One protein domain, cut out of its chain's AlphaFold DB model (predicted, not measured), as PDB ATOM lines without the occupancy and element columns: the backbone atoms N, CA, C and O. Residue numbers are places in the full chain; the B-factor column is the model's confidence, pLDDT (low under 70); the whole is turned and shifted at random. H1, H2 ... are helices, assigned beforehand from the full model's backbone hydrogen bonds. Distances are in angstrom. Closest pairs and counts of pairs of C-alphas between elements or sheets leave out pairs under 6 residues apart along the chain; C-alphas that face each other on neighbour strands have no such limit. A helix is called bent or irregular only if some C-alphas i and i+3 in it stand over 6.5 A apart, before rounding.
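Overview. This is residues 5 to 55 of the 312 residues of a protein of Acidimicrobiia bacterium (UniProt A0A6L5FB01). An elongated loop of chain has its one longer helix, H2, at one end and a long stretch with no named element, residues 5 to 17, at the other. The two short helices lie along one long side, H3 between H1 and H2 in space; the link from H1 to H2 runs through the middle with residues 25 to 28, and after H2 the chain folds back to H3. The printed part has 51 residues, with three named helices in the order H1, H2, H3 and no named strand; the class is all helix, though under half of the residues, 21 of 51, are in named elements. The whole is compact, with a radius of gyration of the C-alphas of 10.3 A, and spans 30 by 19 by 12 A.

Arrangement. H2, residues 34 to 44, touches no helix. It is near H3, residues 49 to 53: no pair of their C-alphas is within 8 A, the closest being 8.5 A apart, but 6 pairs are within 10 A. The link from H2 to H3, residues 45 to 48, is tight. H3 only just touches H1, residues 18 to 22, with 3 pairs of C-alphas within 8 A. The closest C-alphas of these two helices are those of Leu 22 and Arg 50, 4.8 A apart, and their centres are 10.3 A apart. H1 and H2 are apart. In H1, H2 and H3 every pair of backbone O of residue i and N of residue i+4 is within hydrogen-bond range.

Along the chain. H2 has 11 residues, Ala 34 to Phe 44, and measures 15.2 A from first to last C-alpha; C-alpha 34 is at (13.624, 34.762, -16.835) and C-alpha 44 at (15.679, 20.032, -13.541). H3 has 5 residues, Ile 49 to Ala 53, and measures 6.1 A, ending with C-alpha 53 at (3.844, 20.201, -16.427). H1 has 5 residues, Val 18 to Leu 22, and measures 6.4 A, beginning with C-alpha 18 at (-2.996, 26.889, -24.799). No helix is bent or irregular.

Size, cuts and confidence. The two C-alphas farthest apart are those of Tyr 15 and Ala 43, at 30.2 A. The C-alphas of Phe 5 and Ser 55, the first and last printed residues, are 20.6 A apart. The printed part has no cut. The link from H1 to H2, residues 23 to 33, is long. The C-alphas of residues 5 to 17 lie 8 to 15 A from the mean of the C-alphas. The mean pLDDT of the printed part of this model is 92.5, and no printed residue is under 70.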
ATOM      1  N   PHE A   5      -7.618  31.753 -16.813       74.94
ATOM      2  CA  PHE A   5      -6.382  31.253 -17.418       74.94
ATOM      3  C   PHE A   5      -5.517  32.374 -18.015       74.94
ATOM      4  O   PHE A   5      -4.309  32.408 -17.810       74.94
ATOM      5  N   GLU A   6      -6.129  33.366 -18.664       78.75
ATOM      6  CA  GLU A   6      -5.416  34.518 -19.246       78.75
ATOM      7  C   GLU A   6      -4.778  35.427 -18.179       78.75
ATOM      8  O   GLU A   6      -3.981  36.311 -18.491       78.75
ATOM      9  N   LYS A   7      -5.126  35.234 -16.902       82.44
ATOM     10  CA  LYS A   7      -4.484  35.913 -15.771       82.44
ATOM     11  C   LYS A   7      -3.268  35.160 -15.230       82.44
ATOM     12  O   LYS A   7      -2.583  35.717 -14.384       82.44
ATOM     13  N   LEU A   8      -3.016  33.933 -15.684       85.81
ATOM     14  CA  LEU A   8      -1.907  33.086 -15.228       85.81
ATOM     15  C   LEU A   8      -0.697  33.126 -16.170       85.81
ATOM     16  O   LEU A   8       0.348  32.575 -15.842       85.81
ATOM     17  N   VAL A   9      -0.821  33.788 -17.321       89.56
ATOM     18  CA  VAL A   9       0.238  33.928 -18.329       89.56
ATOM     19  C   VAL A   9       0.640  35.390 -18.500       89.56
ATOM     20  O   VAL A   9      -0.149  36.301 -18.210       89.56
ATOM     21  N   ASP A  10       1.867  35.621 -18.966       89.31
ATOM     22  CA  ASP A  10       2.353  36.962 -19.274       89.31
ATOM     23  C   ASP A  10       1.396  37.695 -20.231       89.31
ATOM     24  O   ASP A  10       0.723  37.106 -21.084       89.31
ATOM     25  N   SER A  11       1.328  39.021 -20.082       86.81
ATOM     26  CA  SER A  11       0.432  39.872 -20.866       86.81
ATOM     27  C   SER A  11       0.579  39.707 -22.385       86.81
ATOM     28  O   SER A  11      -0.415  39.857 -23.099       86.81
ATOM     29  N   SER A  12       1.773  39.350 -22.868       88.44
ATOM     30  CA  SER A  12       2.077  39.102 -24.281       88.44
ATOM     31  C   SER A  12       1.479  37.800 -24.837       88.44
ATOM     32  O   SER A  12       1.305  37.687 -26.050       88.44
ATOM     33  N   HIS A  13       1.082  36.860 -23.969       87.75
ATOM     34  CA  HIS A  13       0.567  35.535 -24.340       87.75
ATOM     35  C   HIS A  13      -0.909  35.307 -23.989       87.75
ATOM     36  O   HIS A  13      -1.443  34.226 -24.226       87.75
ATOM     37  N   ARG A  14      -1.619  36.320 -23.474       86.31
ATOM     38  CA  ARG A  14      -3.010  36.179 -22.993       86.31
ATOM     39  C   ARG A  14      -3.999  35.633 -24.012       86.31
ATOM     40  O   ARG A  14      -4.958  34.993 -23.622       86.31
ATOM     41  N   TYR A  15      -3.789  35.895 -25.295       86.25
ATOM     42  CA  TYR A  15      -4.682  35.424 -26.358       86.25
ATOM     43  C   TYR A  15      -4.046  34.319 -27.205       86.25
ATOM     44  O   TYR A  15      -4.583  33.948 -28.249       86.25
ATOM     45  N   SER A  16      -2.887  33.807 -26.783       87.81
ATOM     46  CA  SER A  16      -2.251  32.668 -27.428       87.81
ATOM     47  C   SER A  16      -3.054  31.394 -27.135       87.81
ATOM     48  O   SER A  16      -3.536  31.211 -26.015       87.81
ATOM     49  N   PRO A  17      -3.198  30.479 -28.108       88.56
ATOM     50  CA  PRO A  17      -3.761  29.160 -27.846       88.56
ATOM     51  C   PRO A  17      -2.964  28.431 -26.757       88.56
ATOM     52  O   PRO A  17      -1.734  28.489 -26.769       88.56
ATOM     53  N   VAL A  18      -3.640  27.681 -25.875       87.94
ATOM     54  CA  VAL A  18      -2.996  26.889 -24.799       87.94
ATOM     55  C   VAL A  18      -1.859  26.030 -25.348       87.94
ATOM     56  O   VAL A  18      -0.779  25.994 -24.772       87.94
ATOM     57  N   GLN A  19      -2.068  25.407 -26.511       89.00
ATOM     58  CA  GLN A  19      -1.060  24.556 -27.134       89.00
ATOM     59  C   GLN A  19       0.234  25.303 -27.471       89.00
ATOM     60  O   GLN A  19       1.307  24.744 -27.302       89.00
ATOM     61  N   ALA A  20       0.131  26.563 -27.905       90.69
ATOM     62  CA  ALA A  20       1.295  27.394 -28.193       90.69
ATOM     63  C   ALA A  20       2.002  27.841 -26.908       90.69
ATOM     64  O   ALA A  20       3.215  27.995 -26.915       90.69
ATOM     65  N   ILE A  21       1.254  28.029 -25.814       92.69
ATOM     66  CA  ILE A  21       1.814  28.392 -24.505       92.69
ATOM     67  C   ILE A  21       2.632  27.236 -23.922       92.69
ATOM     68  O   ILE A  21       3.687  27.480 -23.351       92.69
ATOM     69  N   LEU A  22       2.191  25.986 -24.094       94.06
ATOM     70  CA  LEU A  22       2.906  24.811 -23.578       94.06
ATOM     71  C   LEU A  22       4.353  24.713 -24.085       94.06
ATOM     72  O   LEU A  22       5.212  24.224 -23.360       94.06
ATOM     73  N   ASP A  23       4.627  25.201 -25.292       95.88
ATOM     74  CA  ASP A  23       5.951  25.107 -25.913       95.88
ATOM     75  C   ASP A  23       6.836  26.346 -25.627       95.88
ATOM     76  O   ASP A  23       7.959  26.438 -26.121       95.88
ATOM     77  N   LEU A  24       6.348  27.308 -24.830       96.19
ATOM     78  CA  LEU A  24       7.123  28.465 -24.368       96.19
ATOM     79  C   LEU A  24       7.937  28.134 -23.110       96.19
ATOM     80  O   LEU A  24       7.569  27.213 -22.375       96.19
ATOM     81  N   PRO A  25       8.998  28.904 -22.805       97.00
ATOM     82  CA  PRO A  25       9.717  28.752 -21.547       97.00
ATOM     83  C   PRO A  25       8.853  29.113 -20.323       97.00
ATOM     84  O   PRO A  25       7.888  29.872 -20.450       97.00
ATOM     85  N   PRO A  26       9.191  28.609 -19.118       96.75
ATOM     86  CA  PRO A  26       8.425  28.865 -17.894       96.75
ATOM     87  C   PRO A  26       8.176  30.340 -17.544       96.75
ATOM     88  O   PRO A  26       7.198  30.632 -16.863       96.75
ATOM     89  N   ASP A  27       9.010  31.275 -18.007       95.81
ATOM     90  CA  ASP A  27       8.830  32.721 -17.783       95.81
ATOM     91  C   ASP A  27       7.676  33.343 -18.592       95.81
ATOM     92  O   ASP A  27       7.307  34.494 -18.360       95.81
ATOM     93  N   ALA A  28       7.033  32.577 -19.479       95.31
ATOM     94  CA  ALA A  28       5.739  32.941 -20.051       95.31
ATOM     95  C   ALA A  28       4.576  32.801 -19.044       95.31
ATOM     96  O   ALA A  28       3.476  33.302 -19.304       95.31
ATOM     97  N   LEU A  29       4.790  32.149 -17.893       94.12
ATOM     98  CA  LEU A  29       3.842  32.124 -16.779       94.12
ATOM     99  C   LEU A  29       3.967  33.402 -15.943       94.12
ATOM    100  O   LEU A  29       5.061  33.847 -15.592       94.12
ATOM    101  N   LEU A  30       2.829  33.988 -15.574       93.06
ATOM    102  CA  LEU A  30       2.818  35.213 -14.787       93.06
ATOM    103  C   LEU A  30       3.475  34.976 -13.418       93.06
ATOM    104  O   LEU A  30       3.030  34.134 -12.643       93.06
ATOM    105  N   GLY A  31       4.488  35.784 -13.101       90.69
ATOM    106  CA  GLY A  31       5.202  35.727 -11.823       90.69
ATOM    107  C   GLY A  31       6.469  34.871 -11.836       90.69
ATOM    108  O   GLY A  31       7.191  34.886 -10.845       90.69
ATOM    109  N   VAL A  32       6.776  34.192 -12.944       93.94
ATOM    110  CA  VAL A  32       8.057  33.504 -13.149       93.94
ATOM    111  C   VAL A  32       8.992  34.443 -13.906       93.94
ATOM    112  O   VAL A  32       8.667  34.897 -14.999       93.94
ATOM    113  N   SER A  33      10.151  34.778 -13.335       95.38
ATOM    114  CA  SER A  33      11.132  35.608 -14.039       95.38
ATOM    115  C   SER A  33      12.000  34.776 -14.989       95.38
ATOM    116  O   SER A  33      12.170  33.570 -14.803       95.38
ATOM    117  N   ALA A  34      12.645  35.423 -15.964       95.94
ATOM    118  CA  ALA A  34      13.624  34.762 -16.835       95.94
ATOM    119  C   ALA A  34      14.782  34.111 -16.047       95.94
ATOM    120  O   ALA A  34      15.318  33.081 -16.453       95.94
ATOM    121  N   ALA A  35      15.155  34.687 -14.897       97.12
ATOM    122  CA  ALA A  35      16.169  34.112 -14.014       97.12
ATOM    123  C   ALA A  35      15.673  32.830 -13.318       97.12
ATOM    124  O   ALA A  35      16.429  31.861 -13.211       97.12
ATOM    125  N   ASP A  36      14.405  32.792 -12.896       97.00
ATOM    126  CA  ASP A  36      13.788  31.596 -12.304       97.00
ATOM    127  C   ASP A  36      13.628  30.488 -13.350       97.00
ATOM    128  O   ASP A  36      13.986  29.341 -13.094       97.00
ATOM    129  N   SER A  37      13.186  30.842 -14.561       96.12
ATOM    130  CA  SER A  37      13.131  29.936 -15.717       96.12
ATOM    131  C   SER A  37      14.509  29.329 -16.023       96.12
ATOM    132  O   SER A  37      14.654  28.110 -16.127       96.12
ATOM    133  N   GLY A  38      15.567  30.152 -16.038       97.38
ATOM    134  CA  GLY A  38      16.945  29.669 -16.162       97.38
ATOM    135  C   GLY A  38      17.378  28.741 -15.017       97.38
ATOM    136  O   GLY A  38      18.135  27.790 -15.239       97.38
ATOM    137  N   SER A  39      16.872  28.971 -13.804       97.31
ATOM    138  CA  SER A  39      17.141  28.117 -12.641       97.31
ATOM    139  C   SER A  39      16.437  26.762 -12.755       97.31
ATOM    140  O   SER A  39      17.073  25.742 -12.505       97.31
ATOM    141  N   LEU A  40      15.180  26.727 -13.213       96.31
ATOM    142  CA  LEU A  40      14.440  25.488 -13.496       96.31
ATOM    143  C   LEU A  40      15.133  24.650 -14.571       96.31
ATOM    144  O   LEU A  40      15.331  23.448 -14.387       96.31
ATOM    145  N   LYS A  41      15.590  25.292 -15.651       96.88
ATOM    146  CA  LYS A  41      16.392  24.632 -16.684       96.88
ATOM    147  C   LYS A  41      17.672  24.026 -16.112       96.88
ATOM    148  O   LYS A  41      17.996  22.881 -16.406       96.88
ATOM    149  N   THR A  42      18.396  24.780 -15.287       97.06
ATOM    150  CA  THR A  42      19.680  24.335 -14.721       97.06
ATOM    151  C   THR A  42      19.512  23.190 -13.723       97.06
ATOM    152  O   THR A  42      20.320  22.266 -13.716       97.06
ATOM    153  N   ALA A  43      18.484  23.256 -12.875       95.94
ATOM    154  CA  ALA A  43      18.265  22.287 -11.807       95.94
ATOM    155  C   ALA A  43      17.579  21.002 -12.290       95.94
ATOM    156  O   ALA A  43      17.956  19.918 -11.854       95.94
ATOM    157  N   PHE A  44      16.596  21.122 -13.189       94.75
ATOM    158  CA  PHE A  44      15.679  20.032 -13.541       94.75
ATOM    159  C   PHE A  44      15.619  19.734 -15.046       94.75
ATOM    160  O   PHE A  44      14.890  18.841 -15.462       94.75
ATOM    161  N   GLY A  45      16.353  20.472 -15.888       95.31
ATOM    162  CA  GLY A  45      16.291  20.305 -17.347       95.31
ATOM    163  C   GLY A  45      14.982  20.791 -17.979       95.31
ATOM    164  O   GLY A  45      14.694  20.443 -19.118       95.31
ATOM    165  N   ILE A  46      14.190  21.586 -17.257       97.44
ATOM    166  CA  ILE A  46      12.893  22.103 -17.707       97.44
ATOM    167  C   ILE A  46      13.120  23.293 -18.645       97.44
ATOM    168  O   ILE A  46      13.540  24.362 -18.198       97.44
ATOM    169  N   GLU A  47      12.854  23.122 -19.940       97.31
ATOM    170  CA  GLU A  47      13.012  24.187 -20.938       97.31
ATOM    171  C   GLU A  47      11.689  24.860 -21.300       97.31
ATOM    172  O   GLU A  47      11.680  26.045 -21.631       97.31
ATOM    173  N   THR A  48      10.584  24.122 -21.215       97.81
ATOM    174  CA  THR A  48       9.243  24.565 -21.598       97.81
ATOM    175  C   THR A  48       8.225  24.387 -20.471       97.81
ATOM    176  O   THR A  48       8.433  23.634 -19.517       97.81
ATOM    177  N   ILE A  49       7.079  25.062 -20.584       96.25
ATOM    178  CA  ILE A  49       5.929  24.859 -19.690       96.25
ATOM    179  C   ILE A  49       5.430  23.410 -19.776       96.25
ATOM    180  O   ILE A  49       4.993  22.855 -18.769       96.25
ATOM    181  N   ARG A  50       5.523  22.776 -20.949       95.56
ATOM    182  CA  ARG A  50       5.234  21.352 -21.126       95.56
ATOM    183  C   ARG A  50       6.164  20.489 -20.283       95.56
ATOM    184  O   ARG A  50       5.655  19.641 -19.559       95.56
ATOM    185  N   ASP A  51       7.472  20.744 -20.327       96.00
ATOM    186  CA  ASP A  51       8.451  19.997 -19.526       96.00
ATOM    187  C   ASP A  51       8.138  20.125 -18.034       96.00
ATOM    188  O   ASP A  51       8.107  19.118 -17.330       96.00
ATOM    189  N   LEU A  52       7.824  21.345 -17.575       95.06
ATOM    190  CA  LEU A  52       7.409  21.607 -16.194       95.06
ATOM    191  C   LEU A  52       6.150  20.818 -15.829       95.06
ATOM    192  O   LEU A  52       6.122  20.144 -14.805       95.06
ATOM    193  N   ALA A  53       5.114  20.881 -16.669       90.62
ATOM    194  CA  ALA A  53       3.844  20.201 -16.427       90.62
ATOM    195  C   ALA A  53       3.982  18.668 -16.403       90.62
ATOM    196  O   ALA A  53       3.179  17.999 -15.757       90.62
ATOM    197  N   SER A  54       4.987  18.121 -17.092       88.44
ATOM    198  CA  SER A  54       5.303  16.691 -17.111       88.44
ATOM    199  C   SER A  54       6.430  16.276 -16.159       88.44
ATOM    200  O   SER A  54       6.828  15.111 -16.179       88.44
ATOM    201  N   SER A  55       6.983  17.193 -15.355       93.06
ATOM    202  CA  SER A  55       8.121  16.870 -14.490       93.06
ATOM    203  C   SER A  55       7.697  15.978 -13.311       93.06
ATOM    204  O   SER A  55       6.572  16.115 -12.809       93.06
TER     205      SER A  55